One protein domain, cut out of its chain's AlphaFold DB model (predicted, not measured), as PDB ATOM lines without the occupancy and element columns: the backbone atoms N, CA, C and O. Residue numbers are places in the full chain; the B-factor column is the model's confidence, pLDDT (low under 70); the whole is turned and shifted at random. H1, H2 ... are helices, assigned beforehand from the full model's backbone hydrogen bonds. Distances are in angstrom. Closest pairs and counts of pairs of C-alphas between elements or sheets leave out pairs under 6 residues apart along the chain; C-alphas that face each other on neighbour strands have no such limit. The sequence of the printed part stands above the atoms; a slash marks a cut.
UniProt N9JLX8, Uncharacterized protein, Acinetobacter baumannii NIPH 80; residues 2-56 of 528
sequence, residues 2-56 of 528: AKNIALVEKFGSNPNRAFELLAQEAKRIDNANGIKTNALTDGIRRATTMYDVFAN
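What this domain is: This is residues 2 to 56 of the 528 residues of an uncharacterized protein of Acinetobacter baumannii NIPH 80 (UniProt N9JLX8). Two helices, H2 and H3, run side by side in opposite ways as a helical hairpin, and a third helix, H1, slants across the hairpin's open end. Opposite H1, the hairpin is closed by the loop between H2 and H3, of which residues 36 to 41 stick out. Look for 55 printed residues, with three named helices in the order H1, H2, H3 and no named strand; the class is all helix. The whole is only just loose, close to compact, with a radius of gyration of the C-alphas of 12.6 A, and its outline is elongated, spanning 37 by 20 by 11 A.

Where its parts are: Find C-alpha 2 at (185.218, 102.853, 156.108); from there H1 runs through residues 2 to 11, 14.1 A from first to last C-alpha. After a link of 3 residues, H2 takes residues 15 to 32. It is the longest helix, 25.7 A from C-alpha 15 at (186.064, 113.566, 147.048) to C-alpha 32 at (169.632, 131.720, 139.203). Go on to Gly 43, where H3 begins; it holds residues 43 to 55, is 17.8 A long and ends with C-alpha 55 at (186.219, 114.444, 155.816).

How they stand to each other: Begin with H1 and H2, which touch only at the corner by their link, H2 with residues 15 to 19 alone. Their closest C-alphas are those of Phe 11 and Ala 18, 5.7 A apart. They run the same way at a steep tilt of 46 degrees. Next compare H2 with H3, a helical hairpin: they run opposite ways at a shallow tilt of 5 degrees, with centres 12.1 A apart. They touch through residues 23 to 27 of H2 and 44 to 48 of H3 alone, and the closest C-alphas, those of Ala 23 and Ile 44, are 6.1 A apart. H1 and H3 only just touch, with 3 pairs of C-alphas within 8 A, H3 with residue 55 alone. Their closest C-alphas, those of Lys 3 and Ala 55, are 7.8 A apart; the two helices run opposite ways at a steep tilt of 41 degrees. In the backbones of H1, H2 and H3 you will find every O i to N i+4 pair within hydrogen-bond range.

The domain as a whole: Look at Ala 2 and Gly 34 for the two C-alphas farthest apart, 38.6 A. The first and last printed C-alphas, Ala 2 and Asn 56, are 13.9 A apart. The printed part has no cut. The link from H1 to H2 is tight, and the link from H2 to H3, 10 residues, is short; residues 36 to 41 stand free. In the B-factor column the mean pLDDT of the printed part is 86.3, and the model's confidence is under 70 at residues 39 to 41.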
ATOM      1  N   ALA A   2     186.611 102.761 156.590       74.06
ATOM      2  CA  ALA A   2     185.218 102.853 156.108       74.06
ATOM      3  C   ALA A   2     184.780 104.260 155.638       74.06
ATOM      4  O   ALA A   2     184.227 104.407 154.556       74.06
ATOM      5  N   LYS A   3     185.115 105.311 156.400       79.75
ATOM      6  CA  LYS A   3     184.874 106.716 156.017       79.75
ATOM      7  C   LYS A   3     185.476 107.081 154.650       79.75
ATOM      8  O   LYS A   3     184.820 107.734 153.847       79.75
ATOM      9  N   ASN A   4     186.719 106.674 154.394       81.31
ATOM     10  CA  ASN A   4     187.414 107.011 153.148       81.31
ATOM     11  C   ASN A   4     186.817 106.238 151.968       81.31
ATOM     12  O   ASN A   4     186.643 106.820 150.905       81.31
ATOM     13  N   ILE A   5     186.441 104.971 152.176       84.50
ATOM     14  CA  ILE A   5     185.722 104.172 151.173       84.50
ATOM     15  C   ILE A   5     184.401 104.860 150.814       84.50
ATOM     16  O   ILE A   5     184.152 105.102 149.641       84.50
ATOM     17  N   ALA A   6     183.608 105.266 151.810       84.12
ATOM     18  CA  ALA A   6     182.333 105.947 151.579       84.12
ATOM     19  C   ALA A   6     182.493 107.273 150.811       84.12
ATOM     20  O   ALA A   6     181.673 107.590 149.952       84.12
ATOM     21  N   LEU A   7     183.551 108.043 151.095       88.69
ATOM     22  CA  LEU A   7     183.862 109.272 150.358       88.69
ATOM     23  C   LEU A   7     184.216 108.985 148.897       88.69
ATOM     24  O   LEU A   7     183.697 109.662 148.014       88.69
ATOM     25  N   VAL A   8     185.066 107.988 148.646       90.69
ATOM     26  CA  VAL A   8     185.495 107.627 147.288       90.69
ATOM     27  C   VAL A   8     184.351 107.014 146.483       90.69
ATOM     28  O   VAL A   8     184.170 107.354 145.320       90.69
ATOM     29  N   GLU A   9     183.522 106.175 147.103       85.62
ATOM     30  CA  GLU A   9     182.348 105.575 146.463       85.62
ATOM     31  C   GLU A   9     181.306 106.638 146.072       85.62
ATOM     32  O   GLU A   9     180.675 106.538 145.025       85.62
ATOM     33  N   LYS A  10     181.114 107.675 146.903       86.56
ATOM     34  CA  LYS A  10     180.107 108.720 146.650       86.56
ATOM     35  C   LYS A  10     180.586 109.868 145.774       86.56
ATOM     36  O   LYS A  10     179.782 110.412 145.025       86.56
ATOM     37  N   PHE A  11     181.847 110.264 145.896       90.19
ATOM     38  CA  PHE A  11     182.377 111.468 145.254       90.19
ATOM     39  C   PHE A  11     183.529 111.180 144.276       90.19
ATOM     40  O   PHE A  11     184.078 112.107 143.687       90.19
ATOM     41  N   GLY A  12     183.891 109.913 144.073       91.00
ATOM     42  CA  GLY A  12     184.961 109.502 143.168       91.00
ATOM     43  C   GLY A  12     186.363 109.649 143.764       91.00
ATOM     44  O   GLY A  12     186.551 109.835 144.964       91.00
ATOM     45  N   SER A  13     187.380 109.564 142.905       90.88
ATOM     46  CA  SER A  13     188.797 109.522 143.300       90.88
ATOM     47  C   SER A  13     189.301 110.783 144.011       90.88
ATOM     48  O   SER A  13     190.240 110.697 144.800       90.88
ATOM     49  N   ASN A  14     188.670 111.942 143.784       92.44
ATOM     50  CA  ASN A  14     188.937 113.177 144.525       92.44
ATOM     51  C   ASN A  14     187.653 113.714 145.181       92.44
ATOM     52  O   ASN A  14     187.000 114.611 144.632       92.44
ATOM     53  N   PRO A  15     187.301 113.200 146.377       92.62
ATOM     54  CA  PRO A  15     186.064 113.566 147.048       92.62
ATOM     55  C   PRO A  15     185.933 115.058 147.348       92.62
ATOM     56  O   PRO A  15     184.834 115.604 147.258       92.62
ATOM     57  N   ASN A  16     187.042 115.716 147.708       92.12
ATOM     58  CA  ASN A  16     187.048 117.128 148.100       92.12
ATOM     59  C   ASN A  16     186.670 118.011 146.911       92.12
ATOM     60  O   ASN A  16     185.781 118.857 147.012       92.12
ATOM     61  N   ARG A  17     187.310 117.761 145.761       92.88
ATOM     62  CA  ARG A  17     187.058 118.524 144.542       92.88
ATOM     63  C   ARG A  17     185.649 118.293 144.010       92.88
ATOM     64  O   ARG A  17     184.985 119.246 143.620       92.88
ATOM     65  N   ALA A  18     185.185 117.046 144.014       93.94
ATOM     66  CA  ALA A  18     183.829 116.720 143.587       93.94
ATOM     67  C   ALA A  18     182.774 117.409 144.467       93.94
ATOM     68  O   ALA A  18     181.834 118.002 143.941       93.94
ATOM     69  N   PHE A  19     182.956 117.410 145.792       93.88
ATOM     70  CA  PHE A  19     182.055 118.121 146.698       93.88
ATOM     71  C   PHE A  19     182.050 119.638 146.449       93.88
ATOM     72  O   PHE A  19     180.982 120.244 146.397       93.88
ATOM     73  N   GLU A  20     183.218 120.257 146.255       92.25
ATOM     74  CA  GLU A  20     183.318 121.689 145.933       92.25
ATOM     75  C   GLU A  20     182.574 122.053 144.651       92.25
ATOM     76  O   GLU A  20     181.852 123.048 144.630       92.25
ATOM     77  N   LEU A  21     182.718 121.243 143.599       94.38
ATOM     78  CA  LEU A  21     182.017 121.451 142.333       94.38
ATOM     79  C   LEU A  21     180.497 121.369 142.522       94.38
ATOM     80  O   LEU A  21     179.776 122.241 142.044       94.38
ATOM     81  N   LEU A  22     180.013 120.381 143.279       94.00
ATOM     82  CA  LEU A  22     178.587 120.250 143.599       94.00
ATOM     83  C   LEU A  22     178.069 121.435 144.427       94.00
ATOM     84  O   LEU A  22     176.979 121.938 144.164       94.00
ATOM     85  N   ALA A  23     178.843 121.912 145.405       92.31
ATOM     86  CA  ALA A  23     178.477 123.066 146.223       92.31
ATOM     87  C   ALA A  23     178.443 124.371 145.405       92.31
ATOM     88  O   ALA A  23     177.558 125.206 145.604       92.31
ATOM     89  N   GLN A  24     179.383 124.546 144.471       92.88
ATOM     90  CA  GLN A  24     179.406 125.682 143.546       92.88
ATOM     91  C   GLN A  24     178.222 125.646 142.581       92.88
ATOM     92  O   GLN A  24     177.576 126.673 142.378       92.88
ATOM     93  N   GLU A  25     177.899 124.473 142.038       93.38
ATOM     94  CA  GLU A  25     176.762 124.310 141.135       93.38
ATOM     95  C   GLU A  25     175.428 124.543 141.853       93.38
ATOM     96  O   GLU A  25     174.582 125.282 141.355       93.38
ATOM     97  N   ALA A  26     175.272 124.024 143.075       90.81
ATOM     98  CA  ALA A  26     174.114 124.326 143.913       90.81
ATOM     99  C   ALA A  26     173.967 125.840 144.141       90.81
ATOM    100  O   ALA A  26     172.880 126.388 143.993       90.81
ATOM    101  N   LYS A  27     175.075 126.544 144.415       89.38
ATOM    102  CA  LYS A  27     175.066 128.004 144.591       89.38
ATOM    103  C   LYS A  27     174.678 128.737 143.306       89.38
ATOM    104  O   LYS A  27     173.971 129.741 143.363       89.38
ATOM    105  N   ARG A  28     175.131 128.253 142.146       91.31
ATOM    106  CA  ARG A  28     174.755 128.795 140.833       91.31
ATOM    107  C   ARG A  28     173.249 128.660 140.598       91.31
ATOM    108  O   ARG A  28     172.626 129.631 140.175       91.31
ATOM    109  N   ILE A  29     172.677 127.496 140.907       90.56
ATOM    110  CA  ILE A  29     171.237 127.218 140.795       90.56
ATOM    111  C   ILE A  29     170.432 128.100 141.761       90.56
ATOM    112  O   ILE A  29     169.474 128.741 141.335       90.56
ATOM    113  N   ASP A  30     170.839 128.192 143.031       89.69
ATOM    114  CA  ASP A  30     170.177 129.039 144.034       89.69
ATOM    115  C   ASP A  30     170.156 130.511 143.600       89.69
ATOM    116  O   ASP A  30     169.115 131.167 143.668       89.69
ATOM    117  N   ASN A  31     171.285 131.013 143.087       87.44
ATOM    118  CA  ASN A  31     171.390 132.375 142.567       87.44
ATOM    119  C   ASN A  31     170.500 132.595 141.335       87.44
ATOM    120  O   ASN A  31     169.825 133.619 141.255       87.44
ATOM    121  N   ALA A  32     170.479 131.645 140.395       90.88
ATOM    122  CA  ALA A  32     169.632 131.720 139.203       90.88
ATOM    123  C   ALA A  32     168.134 131.737 139.558       90.88
ATOM    124  O   ALA A  32     167.357 132.431 138.908       90.88
ATOM    125  N   ASN A  33     167.746 131.034 140.624       90.19
ATOM    126  CA  ASN A  33     166.381 131.005 141.147       90.19
ATOM    127  C   ASN A  33     166.071 132.152 142.131       90.19
ATOM    128  O   ASN A  33     164.983 132.192 142.703       90.19
ATOM    129  N   GLY A  34     167.012 133.076 142.367       85.62
ATOM    130  CA  GLY A  34     166.823 134.211 143.274       85.62
ATOM    131  C   GLY A  34     166.642 133.826 144.749       85.62
ATOM    132  O   GLY A  34     166.072 134.604 145.520       85.62
ATOM    133  N   ILE A  35     167.108 132.642 145.164       83.19
ATOM    134  CA  ILE A  35     166.956 132.150 146.537       83.19
ATOM    135  C   ILE A  35     167.861 132.963 147.468       83.19
ATOM    136  O   ILE A  35     169.084 132.832 147.468       83.19
ATOM    137  N   LYS A  36     167.252 133.798 148.316       77.94
ATOM    138  CA  LYS A  36     167.964 134.527 149.375       77.94
ATOM    139  C   LYS A  36     168.081 133.648 150.615       77.94
ATOM    140  O   LYS A  36     167.096 133.402 151.310       77.94
ATOM    141  N   THR A  37     169.292 133.192 150.914       74.12
ATOM    142  CA  THR A  37     169.584 132.440 152.137       74.12
ATOM    143  C   THR A  37     170.181 133.346 153.213       74.12
ATOM    144  O   THR A  37     170.783 134.382 152.939       74.12
ATOM    145  N   ASN A  38     169.985 132.972 154.474       73.88
ATOM    146  CA  ASN A  38     170.620 133.597 155.626       73.88
ATOM    147  C   ASN A  38     171.386 132.537 156.426       73.88
ATOM    148  O   ASN A  38     171.415 131.357 156.071       73.88
ATOM    149  N   ALA A  39     171.968 132.930 157.560       61.50
ATOM    150  CA  ALA A  39     172.750 132.014 158.380       61.50
ATOM    151  C   ALA A  39     171.983 130.753 158.862       61.50
ATOM    152  O   ALA A  39     172.596 129.728 159.175       61.50
ATOM    153  N   LEU A  40     170.655 130.805 158.940       56.66
ATOM    154  CA  LEU A  40     169.810 129.696 159.385       56.66
ATOM    155  C   LEU A  40     169.296 128.840 158.218       56.66
ATOM    156  O   LEU A  40     169.087 127.638 158.400       56.66
ATOM    157  N   THR A  41     169.123 129.428 157.033       68.25
ATOM    158  CA  THR A  41     168.541 128.758 155.860       68.25
ATOM    159  C   THR A  41     169.569 128.278 154.838       68.25
ATOM    160  O   THR A  41     169.239 127.405 154.040       68.25
ATOM    161  N   ASP A  42     170.821 128.736 154.910       82.00
ATOM    162  CA  ASP A  42     171.898 128.339 153.995       82.00
ATOM    163  C   ASP A  42     172.207 126.828 154.088       82.00
ATOM    164  O   ASP A  42     172.865 126.333 155.012       82.00
ATOM    165  N   GLY A  43     171.649 126.062 153.147       83.12
ATOM    166  CA  GLY A  43     171.841 124.617 153.027       83.12
ATOM    167  C   GLY A  43     173.251 124.246 152.572       83.12
ATOM    168  O   GLY A  43     173.819 123.286 153.092       83.12
ATOM    169  N   ILE A  44     173.841 125.045 151.682       88.38
ATOM    170  CA  ILE A  44     175.160 124.797 151.092       88.38
ATOM    171  C   ILE A  44     176.242 124.917 152.162       88.38
ATOM    172  O   ILE A  44     177.074 124.022 152.315       88.38
ATOM    173  N   ARG A  45     176.200 125.970 152.981       87.31
ATOM    174  CA  ARG A  45     177.141 126.149 154.093       87.31
ATOM    175  C   ARG A  45     177.011 125.065 155.156       87.31
ATOM    176  O   ARG A  45     178.019 124.622 155.713       87.31
ATOM    177  N   ARG A  46     175.785 124.610 155.437       85.50
ATOM    178  CA  ARG A  46     175.543 123.485 156.355       85.50
ATOM    179  C   ARG A  46     176.126 122.185 155.805       85.50
ATOM    180  O   ARG A  46     176.871 121.524 156.522       85.50
ATOM    181  N   ALA A  47     175.854 121.865 154.540       89.69
ATOM    182  CA  ALA A  47     176.421 120.698 153.869       89.69
ATOM    183  C   ALA A  47     177.955 120.755 153.839       89.69
ATOM    184  O   ALA A  47     178.604 119.759 154.133       89.69
ATOM    185  N   THR A  48     178.526 121.932 153.574       90.00
ATOM    186  CA  THR A  48     179.979 122.157 153.566       90.00
ATOM    187  C   THR A  48     180.580 121.905 154.943       90.00
ATOM    188  O   THR A  48     181.495 121.106 155.075       90.00
ATOM    189  N   THR A  49     179.988 122.468 155.998       88.88
ATOM    190  CA  THR A  49     180.434 122.230 157.381       88.88
ATOM    191  C   THR A  49     180.360 120.747 157.756       88.88
ATOM    192  O   THR A  49     181.286 120.218 158.367       88.88
ATOM    193  N   MET A  50     179.277 120.059 157.383       88.81
ATOM    194  CA  MET A  50     179.137 118.617 157.603       88.81
ATOM    195  C   MET A  50     180.196 117.822 156.847       88.81
ATOM    196  O   MET A  50     180.788 116.916 157.428       88.81
ATOM    197  N   TYR A  51     180.445 118.170 155.586       89.94
ATOM    198  CA  TYR A  51     181.477 117.548 154.771       89.94
ATOM    199  C   TYR A  51     182.858 117.747 155.384       89.94
ATOM    200  O   TYR A  51     183.589 116.783 155.542       89.94
ATOM    201  N   ASP A  52     183.191 118.962 155.804       88.62
ATOM    202  CA  ASP A  52     184.484 119.310 156.389       88.62
ATOM    203  C   ASP A  52     184.742 118.546 157.687       88.62
ATOM    204  O   ASP A  52     185.774 117.890 157.837       88.62
ATOM    205  N   VAL A  53     183.749 118.507 158.576       84.31
ATOM    206  CA  VAL A  53     183.805 117.704 159.802       84.31
ATOM    207  C   VAL A  53     183.870 116.209 159.491       84.31
ATOM    208  O   VAL A  53     184.602 115.470 160.151       84.31
ATOM    209  N   PHE A  54     183.117 115.734 158.498       85.69
ATOM    210  CA  PHE A  54     183.120 114.326 158.124       85.69
ATOM    211  C   PHE A  54     184.444 113.922 157.504       85.69
ATOM    212  O   PHE A  54     185.005 112.944 157.965       85.69
ATOM    213  N   ALA A  55     184.964 114.664 156.527       86.81
ATOM    214  CA  ALA A  55     186.219 114.444 155.816       86.81
ATOM    215  C   ALA A  55     187.450 114.776 156.671       86.81
ATOM    216  O   ALA A  55     188.519 114.230 156.412       86.81
ATOM    217  N   ASN A  56     187.283 115.519 157.771       80.44
ATOM    218  CA  ASN A  56     188.367 116.139 158.539       80.44
ATOM    219  C   ASN A  56     189.176 117.131 157.680       80.44
ATOM    220  O   ASN A  56     190.405 117.151 157.721       80.44
TER     221      ASN A  56